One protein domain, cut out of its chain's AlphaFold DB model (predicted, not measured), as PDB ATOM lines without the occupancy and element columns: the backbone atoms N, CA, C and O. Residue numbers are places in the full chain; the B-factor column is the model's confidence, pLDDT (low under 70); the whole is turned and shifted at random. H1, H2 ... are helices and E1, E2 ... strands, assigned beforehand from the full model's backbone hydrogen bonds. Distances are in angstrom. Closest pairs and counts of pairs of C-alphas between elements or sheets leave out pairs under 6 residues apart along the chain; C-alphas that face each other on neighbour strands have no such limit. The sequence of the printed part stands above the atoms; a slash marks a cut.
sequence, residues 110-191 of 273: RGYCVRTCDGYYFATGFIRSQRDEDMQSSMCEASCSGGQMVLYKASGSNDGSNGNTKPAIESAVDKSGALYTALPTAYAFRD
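What this domain is: This is residues 110 to 191 of the 273 residues of the protein "DUF2865 domain-containing protein" of Labrys sp. KNU-23 (UniProt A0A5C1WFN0). A small twisted antiparallel sheet, order E2, E1, E3, is covered on one face by helix H1, with short H2 on the opposite face and a long unnamed tail, residues 172 to 191. The 82 printed residues run E1, E2, H1, E3, H2; the class is mixed, with 37 residues, under half, in named elements. The whole is compact, radius of gyration of the C-alphas 11.9 A, spanning 28 by 28 by 21 A.

Where its parts are: E1, residues 110 to 115, 16.6 A, begins at C-alpha 110 (10.806, 260.180, 1.684). E2 is residues 121 to 127, 16.3 A; E3, 149 to 155, 20.0 A. H1 is 130 to 142, 18.4 A; H2, 168 to 171, 5.7 A, ends at C-alpha 171 (7.618, 257.663, 11.283).

How they stand to each other: E1 and E3 are antiparallel at 152 degrees, with N 112 and O 152 2.8 A apart. E1 and E2 form a hairpin, antiparallel at 150 degrees; N 113 and O 122 are 2.9 A apart. H1 runs along the strands over E1 and E3, height over the sheet 8.1 A; its closest C-alphas to E3 are Glu 141 and Met 149, 4.8 A. E2, H1, E3 form a split strand-helix-strand unit, E1 between the strands, its crossover right-handed. In H1 every O i to N i+4 pair is within hydrogen-bond range; H2 is too short for one.

The domain as a whole: The C-alphas farthest apart, Arg 131 and Asp 191, are 35.1 A apart. The printed part has no cut; the link E3 to H2 is long. Residues 157 to 167 have pLDDT under 70.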
ATOM      1  N   ARG A 110      10.857 258.717   1.735       89.56
ATOM      2  CA  ARG A 110      10.806 260.180   1.684       89.56
ATOM      3  C   ARG A 110      11.820 260.760   2.669       89.56
ATOM      4  O   ARG A 110      11.842 260.347   3.825       89.56
ATOM      5  N   GLY A 111      12.641 261.697   2.204       92.62
ATOM      6  CA  GLY A 111      13.593 262.439   3.024       92.62
ATOM      7  C   GLY A 111      12.981 263.709   3.615       92.62
ATOM      8  O   GLY A 111      12.208 264.413   2.951       92.62
ATOM      9  N   TYR A 112      13.354 263.994   4.856       94.62
ATOM     10  CA  TYR A 112      13.028 265.204   5.595       94.62
ATOM     11  C   TYR A 112      14.302 265.759   6.212       94.62
ATOM     12  O   TYR A 112      14.991 265.059   6.949       94.62
ATOM     13  N   CYS A 113      14.614 267.016   5.931       95.25
ATOM     14  CA  CYS A 113      15.697 267.699   6.613       95.25
ATOM     15  C   CYS A 113      15.148 268.383   7.860       95.25
ATOM     16  O   CYS A 113      14.216 269.183   7.754       95.25
ATOM     17  N   VAL A 114      15.702 268.043   9.023       95.62
ATOM     18  CA  VAL A 114      15.226 268.488  10.335       95.62
ATOM     19  C   VAL A 114      16.285 269.351  11.003       95.62
ATOM     20  O   VAL A 114      17.436 268.938  11.130       95.62
ATOM     21  N   ARG A 115      15.886 270.522  11.490       94.81
ATOM     22  CA  ARG A 115      16.689 271.366  12.371       94.81
ATOM     23  C   ARG A 115      16.508 270.898  13.809       94.81
ATOM     24  O   ARG A 115      15.420 270.989  14.371       94.81
ATOM     25  N   THR A 116      17.563 270.376  14.423       94.38
ATOM     26  CA  THR A 116      17.440 269.664  15.709       94.38
ATOM     27  C   THR A 116      17.194 270.585  16.901       94.38
ATOM     28  O   THR A 116      16.752 270.127  17.950       94.38
ATOM     29  N   CYS A 117      17.453 271.885  16.774       92.25
ATOM     30  CA  CYS A 117      17.345 272.811  17.897       92.25
ATOM     31  C   CYS A 117      15.905 273.307  18.166       92.25
ATOM     32  O   CYS A 117      15.618 273.736  19.280       92.25
ATOM     33  N   ASP A 118      14.994 273.205  17.192       92.94
ATOM     34  CA  ASP A 118      13.567 273.557  17.322       92.94
ATOM     35  C   ASP A 118      12.615 272.553  16.640       92.94
ATOM     36  O   ASP A 118      11.400 272.753  16.602       92.94
ATOM     37  N   GLY A 119      13.161 271.477  16.072       93.38
ATOM     38  CA  GLY A 119      12.400 270.439  15.388       93.38
ATOM     39  C   GLY A 119      11.772 270.891  14.070       93.38
ATOM     40  O   GLY A 119      10.927 270.168  13.548       93.38
ATOM     41  N   TYR A 120      12.131 272.057  13.516       92.94
ATOM     42  CA  TYR A 120      11.632 272.466  12.199       92.94
ATOM     43  C   TYR A 120      12.044 271.455  11.129       92.94
ATOM     44  O   TYR A 120      13.169 270.960  11.148       92.94
ATOM     45  N   TYR A 121      11.165 271.169  10.166       93.25
ATOM     46  CA  TYR A 121      11.482 270.246   9.082       93.25
ATOM     47  C   TYR A 121      10.900 270.668   7.737       93.25
ATOM     48  O   TYR A 121       9.837 271.283   7.651       93.25
ATOM     49  N   PHE A 122      11.581 270.256   6.671       91.25
ATOM     50  CA  PHE A 122      11.095 270.364   5.299       91.25
ATOM     51  C   PHE A 122      11.412 269.089   4.516       91.25
ATOM     52  O   PHE A 122      12.385 268.388   4.795       91.25
ATOM     53  N   ALA A 123      10.578 268.758   3.532       90.06
ATOM     54  CA  ALA A 123      10.796 267.582   2.695       90.06
ATOM     55  C   ALA A 123      11.893 267.851   1.649       90.06
ATOM     56  O   ALA A 123      11.814 268.831   0.912       90.06
ATOM     57  N   THR A 124      12.873 266.955   1.535       87.38
ATOM     58  CA  THR A 124      13.987 267.057   0.566       87.38
ATOM     59  C   THR A 124      13.724 266.297  -0.734       87.38
ATOM     60  O   THR A 124      14.358 266.564  -1.751       87.38
ATOM     61  N   GLY A 125      12.772 265.359  -0.727       87.19
ATOM     62  CA  GLY A 125      12.394 264.565  -1.896       87.19
ATOM     63  C   GLY A 125      12.415 263.064  -1.624       87.19
ATOM     64  O   GLY A 125      12.368 262.618  -0.481       87.19
ATOM     65  N   PHE A 126      12.436 262.267  -2.690       89.44
ATOM     66  CA  PHE A 126      12.479 260.809  -2.584       89.44
ATOM     67  C   PHE A 126      13.914 260.290  -2.531       89.44
ATOM     68  O   PHE A 126      14.765 260.727  -3.302       89.44
ATOM     69  N   ILE A 127      14.150 259.306  -1.672       90.44
ATOM     70  CA  ILE A 127      15.399 258.551  -1.588       90.44
ATOM     71  C   ILE A 127      15.173 257.228  -2.329       90.44
ATOM     72  O   ILE A 127      14.315 256.423  -1.945       90.44
ATOM     73  N   ARG A 128      15.896 257.010  -3.434       89.00
ATOM     74  CA  ARG A 128      15.768 255.797  -4.272       89.00
ATOM     75  C   ARG A 128      16.977 254.873  -4.131       89.00
ATOM     76  O   ARG A 128      16.863 253.659  -4.320       89.00
ATOM     77  N   SER A 129      18.120 255.440  -3.768       90.31
ATOM     78  CA  SER A 129      19.402 254.765  -3.609       90.31
ATOM     79  C   SER A 129      20.173 255.312  -2.406       90.31
ATOM     80  O   SER A 129      19.857 256.390  -1.910       90.31
ATOM     81  N   GLN A 130      21.217 254.595  -1.977       90.00
ATOM     82  CA  GLN A 130      22.126 255.088  -0.937       90.00
ATOM     83  C   GLN A 130      22.786 256.409  -1.351       90.00
ATOM     84  O   GLN A 130      22.869 257.330  -0.553       90.00
ATOM     85  N   ARG A 131      23.147 256.545  -2.636       87.75
ATOM     86  CA  ARG A 131      23.688 257.794  -3.181       87.75
ATOM     87  C   ARG A 131      22.729 258.968  -2.964       87.75
ATOM     88  O   ARG A 131      23.183 260.041  -2.596       87.75
ATOM     89  N   ASP A 132      21.424 258.783  -3.173       89.81
ATOM     90  CA  ASP A 132      20.451 259.861  -2.940       89.81
ATOM     91  C   ASP A 132      20.377 260.243  -1.459       89.81
ATOM     92  O   ASP A 132      20.232 261.421  -1.144       89.81
ATOM     93  N   GLU A 133      20.474 259.260  -0.560       91.81
ATOM     94  CA  GLU A 133      20.499 259.488   0.889       91.81
ATOM     95  C   GLU A 133      21.738 260.290   1.297       91.81
ATOM     96  O   GLU A 133      21.617 261.278   2.019       91.81
ATOM     97  N   ASP A 134      22.913 259.927   0.779       90.88
ATOM     98  CA  ASP A 134      24.174 260.612   1.072       90.88
ATOM     99  C   ASP A 134      24.163 262.060   0.544       90.88
ATOM    100  O   ASP A 134      24.548 262.991   1.263       90.88
ATOM    101  N   MET A 135      23.647 262.276  -0.675       88.19
ATOM    102  CA  MET A 135      23.484 263.620  -1.246       88.19
ATOM    103  C   MET A 135      22.491 264.465  -0.440       88.19
ATOM    104  O   MET A 135      22.771 265.624  -0.133       88.19
ATOM    105  N   GLN A 136      21.338 263.899  -0.070       91.94
ATOM    106  CA  GLN A 136      20.335 264.609   0.729       91.94
ATOM    107  C   GLN A 136      20.824 264.893   2.152       91.94
ATOM    108  O   GLN A 136      20.500 265.950   2.687       91.94
ATOM    109  N   SER A 137      21.629 264.007   2.750       92.56
ATOM    110  CA  SER A 137      22.250 264.233   4.062       92.56
ATOM    111  C   SER A 137      23.205 265.414   3.998       92.56
ATOM    112  O   SER A 137      23.069 266.345   4.783       92.56
ATOM    113  N   SER A 138      24.098 265.415   3.006       89.50
ATOM    114  CA  SER A 138      25.084 266.486   2.817       89.50
ATOM    115  C   SER A 138      24.403 267.837   2.574       89.50
ATOM    116  O   SER A 138      24.789 268.850   3.152       89.50
ATOM    117  N   MET A 139      23.332 267.854   1.771       88.81
ATOM    118  CA  MET A 139      22.544 269.068   1.543       88.81
ATOM    119  C   MET A 139      21.775 269.526   2.767       88.81
ATOM    120  O   MET A 139      21.706 270.726   3.030       88.81
ATOM    121  N   CYS A 140      21.214 268.589   3.525       93.00
ATOM    122  CA  CYS A 140      20.527 268.909   4.758       93.00
ATOM    123  C   CYS A 140      21.485 269.571   5.751       93.00
ATOM    124  O   CYS A 140      21.215 270.678   6.209       93.00
ATOM    125  N   GLU A 141      22.640 268.949   5.995       90.62
ATOM    126  CA  GLU A 141      23.695 269.457   6.879       90.62
ATOM    127  C   GLU A 141      24.167 270.862   6.470       90.62
ATOM    128  O   GLU A 141      24.325 271.732   7.324       90.62
ATOM    129  N   ALA A 142      24.311 271.125   5.168       85.75
ATOM    130  CA  ALA A 142      24.735 272.428   4.658       85.75
ATOM    131  C   ALA A 142      23.625 273.501   4.626       85.75
ATOM    132  O   ALA A 142      23.920 274.678   4.424       85.75
ATOM    133  N   SER A 143      22.353 273.129   4.816       85.69
ATOM    134  CA  SER A 143      21.209 274.041   4.640       85.69
ATOM    135  C   SER A 143      21.148 275.166   5.678       85.69
ATOM    136  O   SER A 143      20.494 276.184   5.445       85.69
ATOM    137  N   CYS A 144      21.796 274.994   6.832       85.06
ATOM    138  CA  CYS A 144      21.721 275.939   7.938       85.06
ATOM    139  C   CYS A 144      23.064 276.027   8.664       85.06
ATOM    140  O   CYS A 144      23.466 275.091   9.342       85.06
ATOM    141  N   SER A 145      23.740 277.174   8.590       76.50
ATOM    142  CA  SER A 145      24.933 277.421   9.416       76.50
ATOM    143  C   SER A 145      24.595 277.785  10.870       76.50
ATOM    144  O   SER A 145      25.454 277.695  11.740       76.50
ATOM    145  N   GLY A 146      23.355 278.216  11.136       71.06
ATOM    146  CA  GLY A 146      22.886 278.677  12.449       71.06
ATOM    147  C   GLY A 146      22.378 277.572  13.381       71.06
ATOM    148  O   GLY A 146      22.053 277.854  14.529       71.06
ATOM    149  N   GLY A 147      22.302 276.322  12.920       79.50
ATOM    150  CA  GLY A 147      21.812 275.202  13.718       79.50
ATOM    151  C   GLY A 147      22.154 273.861  13.082       79.50
ATOM    152  O   GLY A 147      22.387 273.777  11.881       79.50
ATOM    153  N   GLN A 148      22.189 272.802  13.891       91.00
ATOM    154  CA  GLN A 148      22.456 271.458  13.387       91.00
ATOM    155  C   GLN A 148      21.248 270.939  12.598       91.00
ATOM    156  O   GLN A 148      20.119 270.919  13.095       91.00
ATOM    157  N   MET A 149      21.514 270.492  11.375       93.81
ATOM    158  CA  MET A 149      20.530 269.890  10.484       93.81
ATOM    159  C   MET A 149      20.819 268.397  10.330       93.81
ATOM    160  O   MET A 149      21.975 268.000  10.195       93.81
ATOM    161  N   VAL A 150      19.778 267.566  10.353       96.44
ATOM    162  CA  VAL A 150      19.882 266.104  10.250       96.44
ATOM    163  C   VAL A 150      18.825 265.580   9.285       96.44
ATOM    164  O   VAL A 150      17.660 265.974   9.342       96.44
ATOM    165  N   LEU A 151      19.232 264.678   8.390       96.81
ATOM    166  CA  LEU A 151      18.310 263.985   7.498       96.81
ATOM    167  C   LEU A 151      17.582 262.867   8.251       96.81
ATOM    168  O   LEU A 151      18.208 261.961   8.801       96.81
ATOM    169  N   TYR A 152      16.258 262.902   8.185       96.69
ATOM    170  CA  TYR A 152      15.363 261.826   8.579       96.69
ATOM    171  C   TYR A 152      14.731 261.207   7.332       96.69
ATOM    172  O   TYR A 152      14.432 261.902   6.357       96.69
ATOM    173  N   LYS A 153      14.496 259.898   7.354       94.19
ATOM    174  CA  LYS A 153      13.862 259.165   6.255       94.19
ATOM    175  C   LYS A 153      12.671 258.363   6.747       94.19
ATOM    176  O   LYS A 153      12.768 257.633   7.729       94.19
ATOM    177  N   ALA A 154      11.556 258.474   6.041       91.38
ATOM    178  CA  ALA A 154      10.359 257.687   6.299       91.38
ATOM    179  C   ALA A 154      10.137 256.687   5.169       91.38
ATOM    180  O   ALA A 154      10.255 257.039   3.994       91.38
ATOM    181  N   SER A 155       9.790 255.450   5.520       84.00
ATOM    182  CA  SER A 155       9.392 254.444   4.533       84.00
ATOM    183  C   SER A 155       8.086 254.860   3.848       84.00
ATOM    184  O   SER A 155       7.141 255.287   4.514       84.00
ATOM    185  N   GLY A 156       8.027 254.725   2.521       71.56
ATOM    186  CA  GLY A 156       6.822 254.980   1.727       71.56
ATOM    187  C   GLY A 156       6.934 256.126   0.715       71.56
ATOM    188  O   GLY A 156       7.833 256.967   0.763       71.56
ATOM    189  N   SER A 157       5.992 256.139  -0.233       61.56
ATOM    190  CA  SER A 157       5.898 257.124  -1.320       61.56
ATOM    191  C   SER A 157       5.042 258.344  -0.980       61.56
ATOM    192  O   SER A 157       4.886 259.228  -1.819       61.56
ATOM    193  N   ASN A 158       4.443 258.371   0.210       60.25
ATOM    194  CA  ASN A 158       3.522 259.424   0.613       60.25
ATOM    195  C   ASN A 158       4.325 260.699   0.862       60.25
ATOM    196  O   ASN A 158       5.105 260.783   1.810       60.25
ATOM    197  N   ASP A 159       4.173 261.676  -0.022       59.44
ATOM    198  CA  ASP A 159       4.904 262.937   0.053       59.44
ATOM    199  C   ASP A 159       4.171 264.005   0.872       59.44
ATOM    200  O   ASP A 159       4.731 265.071   1.110       59.44
ATOM    201  N   GLY A 160       2.933 263.726   1.296       59.25
ATOM    202  CA  GLY A 160       2.050 264.679   1.967       59.25
ATOM    203  C   GLY A 160       1.721 265.922   1.128       59.25
ATOM    204  O   GLY A 160       0.979 266.784   1.593       59.25
ATOM    205  N   SER A 161       2.232 266.019  -0.105       58.50
ATOM    206  CA  SER A 161       2.152 267.220  -0.942       58.50
ATOM    207  C   SER A 161       0.765 267.396  -1.555       58.50
ATOM    208  O   SER A 161       0.400 268.503  -1.935       58.50
ATOM    209  N   ASN A 162      -0.016 266.314  -1.666       57.00
ATOM    210  CA  ASN A 162      -1.362 266.332  -2.244       57.00
ATOM    211  C   ASN A 162      -2.482 266.584  -1.214       57.00
ATOM    212  O   ASN A 162      -3.652 266.511  -1.579       57.00
ATOM    213  N   GLY A 163      -2.145 266.822   0.061       55.88
ATOM    214  CA  GLY A 163      -3.113 267.065   1.140       55.88
ATOM    215  C   GLY A 163      -3.949 265.850   1.569       55.88
ATOM    216  O   GLY A 163      -4.657 265.924   2.568       55.88
ATOM    217  N   ASN A 164      -3.835 264.717   0.870       54.44
ATOM    218  CA  ASN A 164      -4.645 263.514   1.096       54.44
ATOM    219  C   ASN A 164      -3.942 262.478   1.981       54.44
ATOM    220  O   ASN A 164      -4.475 261.402   2.250       54.44
ATOM    221  N   THR A 165      -2.713 262.754   2.408       59.56
ATOM    222  CA  THR A 165      -1.951 261.865   3.282       59.56
ATOM    223  C   THR A 165      -1.134 262.700   4.251       59.56
ATOM    224  O   THR A 165      -0.551 263.710   3.862       59.56
ATOM    225  N   LYS A 166      -1.098 262.300   5.527       59.25
ATOM    226  CA  LYS A 166      -0.233 262.945   6.520       59.25
ATOM    227  C   LYS A 166       1.229 262.895   6.045       59.25
ATOM    228  O   LYS A 166       1.625 261.868   5.484       59.25
ATOM    229  N   PRO A 167       2.031 263.956   6.274       63.81
ATOM    230  CA  PRO A 167       3.479 263.869   6.129       63.81
ATOM    231  C   PRO A 167       3.967 262.638   6.893       63.81
ATOM    232  O   PRO A 167       3.505 262.382   7.993       63.81
ATOM    233  N   ALA A 168       4.876 261.856   6.325       79.06
ATOM    234  CA  ALA A 168       5.406 260.666   6.993       79.06
ATOM    235  C   ALA A 168       6.499 261.009   8.029       79.06
ATOM    236  O   ALA A 168       7.301 260.152   8.386       79.06
ATOM    237  N   ILE A 169       6.576 262.263   8.487       90.12
ATOM    238  CA  ILE A 169       7.635 262.719   9.397       90.12
ATOM    239  C   ILE A 169       7.534 262.022  10.762       90.12
ATOM    240  O   ILE A 169       8.557 261.699  11.356       90.12
ATOM    241  N   GLU A 170       6.320 261.703  11.221       90.44
ATOM    242  CA  GLU A 170       6.053 260.997  12.478       90.44
ATOM    243  C   GLU A 170       6.764 259.631  12.553       90.44
ATOM    244  O   GLU A 170       7.139 259.190  13.641       90.44
ATOM    245  N   SER A 171       6.946 258.963  11.408       90.75
ATOM    246  CA  SER A 171       7.618 257.663  11.283       90.75
ATOM    247  C   SER A 171       9.035 257.764  10.715       90.75
ATOM    248  O   SER A 171       9.671 256.737  10.465       90.75
ATOM    249  N   ALA A 172       9.534 258.980  10.480       93.75
ATOM    250  CA  ALA A 172      10.855 259.183   9.920       93.75
ATOM    251  C   ALA A 172      11.936 258.922  10.973       93.75
ATOM    252  O   ALA A 172      11.808 259.338  12.126       93.75
ATOM    253  N   VAL A 173      13.018 258.269  10.553       95.56
ATOM    254  CA  VAL A 173      14.177 257.954  11.397       95.56
ATOM    255  C   VAL A 173      15.447 258.592  10.854       95.56
ATOM    256  O   VAL A 173      15.605 258.713   9.638       95.56
ATOM    257  N   ASP A 174      16.353 258.994  11.738       96.19
ATOM    258  CA  ASP A 174      17.691 259.444  11.349       96.19
ATOM    259  C   ASP A 174      18.620 258.260  10.989       96.19
ATOM    260  O   ASP A 174      18.208 257.096  10.950       96.19
ATOM    261  N   LYS A 175      19.906 258.543  10.738       94.44
ATOM    262  CA  LYS A 175      20.922 257.509  10.455       94.44
ATOM    263  C   LYS A 175      21.131 256.512  11.605       94.44
ATOM    264  O   LYS A 175      21.587 255.401  11.346       94.44
ATOM    265  N   SER A 176      20.829 256.891  12.848       95.12
ATOM    266  CA  SER A 176      20.928 256.016  14.025       95.12
ATOM    267  C   SER A 176      19.684 255.144  14.231       95.12
ATOM    268  O   SER A 176      19.724 254.189  15.006       95.12
ATOM    269  N   GLY A 177      18.591 255.441  13.521       94.88
ATOM    270  CA  GLY A 177      17.290 254.804  13.707       94.88
ATOM    271  C   GLY A 177      16.391 255.525  14.717       94.88
ATOM    272  O   GLY A 177      15.298 255.035  15.001       94.88
ATOM    273  N   ALA A 178      16.812 256.674  15.254       96.94
ATOM    274  CA  ALA A 178      16.004 257.453  16.181       96.94
ATOM    275  C   ALA A 178      14.856 258.139  15.435       96.94
ATOM    276  O   ALA A 178      15.063 258.794  14.412       96.94
ATOM    277  N   LEU A 179      13.638 257.990  15.956       96.44
ATOM    278  CA  LEU A 179      12.452 258.630  15.398       96.44
ATOM    279  C   LEU A 179      12.520 260.146  15.558       96.44
ATOM    280  O   LEU A 179      12.967 260.651  16.588       96.44
ATOM    281  N   TYR A 180      11.971 260.876  14.588       96.44
ATOM    282  CA  TYR A 180      11.790 262.322  14.710       96.44
ATOM    283  C   TYR A 180      10.965 262.685  15.954       96.44
ATOM    284  O   TYR A 180      11.306 263.615  16.672       96.44
ATOM    285  N   THR A 181       9.933 261.906  16.278       96.25
ATOM    286  CA  THR A 181       9.102 262.113  17.476       96.25
ATOM    287  C   THR A 181       9.837 261.871  18.798       96.25
ATOM    288  O   THR A 181       9.344 262.288  19.841       96.25
ATOM    289  N   ALA A 182      11.009 261.228  18.769       97.38
ATOM    290  CA  ALA A 182      11.872 261.069  19.938       97.38
ATOM    291  C   ALA A 182      12.825 262.262  20.148       97.38
ATOM    292  O   ALA A 182      13.474 262.344  21.192       97.38
ATOM    293  N   LEU A 183      12.920 263.189  19.185       96.69
ATOM    294  CA  LEU A 183      13.677 264.427  19.342       96.69
ATOM    295  C   LEU A 183      12.988 265.305  20.409       96.69
ATOM    296  O   LEU A 183      11.813 265.627  20.242       96.69
ATOM    297  N   PRO A 184      13.681 265.756  21.477       95.69
ATOM    298  CA  PRO A 184      13.054 266.548  22.544       95.69
ATOM    299  C   PRO A 184      12.390 267.847  22.070       95.69
ATOM    300  O   PRO A 184      11.464 268.343  22.703       95.69
ATOM    301  N   THR A 185      12.874 268.401  20.961       94.94
ATOM    302  CA  THR A 185      12.392 269.635  20.330       94.94
ATOM    303  C   THR A 185      11.428 269.368  19.173       94.94
ATOM    304  O   THR A 185      11.067 270.306  18.466       94.94
ATOM    305  N   ALA A 186      11.007 268.117  18.945       95.75
ATOM    306  CA  ALA A 186      10.082 267.777  17.870       95.75
ATOM    307  C   ALA A 186       8.851 268.691  17.904       95.75
ATOM    308  O   ALA A 186       8.190 268.828  18.931       95.75
ATOM    309  N   TYR A 187       8.544 269.302  16.760       94.50
ATOM    310  CA  TYR A 187       7.432 270.234  16.568       94.50
ATOM    311  C   TYR A 187       7.489 271.549  17.362       94.50
ATOM    312  O   TYR A 187       6.560 272.341  17.215       94.50
ATOM    313  N   ALA A 188       8.551 271.838  18.123       94.19
ATOM    314  CA  ALA A 188       8.631 273.053  18.942       94.19
ATOM    315  C   ALA A 188       8.509 274.346  18.108       94.19
ATOM    316  O   ALA A 188       7.909 275.320  18.563       94.19
ATOM    317  N   PHE A 189       8.976 274.321  16.854       92.06
ATOM    318  CA  PHE A 189       8.829 275.410  15.880       92.06
ATOM    319  C   PHE A 189       7.378 275.845  15.612       92.06
ATOM    320  O   PHE A 189       7.157 276.918  15.054       92.06
ATOM    321  N   ARG A 190       6.384 275.003  15.927       92.12
ATOM    322  CA  ARG A 190       4.962 275.312  15.703       92.12
ATOM    323  C   ARG A 190       4.411 276.283  16.735       92.12
ATOM    324  O   ARG A 190       3.478 277.013  16.418       92.12
ATOM    325  N   ASP A 191       4.974 276.260  17.937       92.50
ATOM    326  CA  ASP A 191       4.473 277.041  19.062       92.50
ATOM    327  C   ASP A 191       5.268 278.336  19.228       92.50
ATOM    328  O   ASP A 191       4.686 279.378  19.519       92.50
TER     329      ASP A 191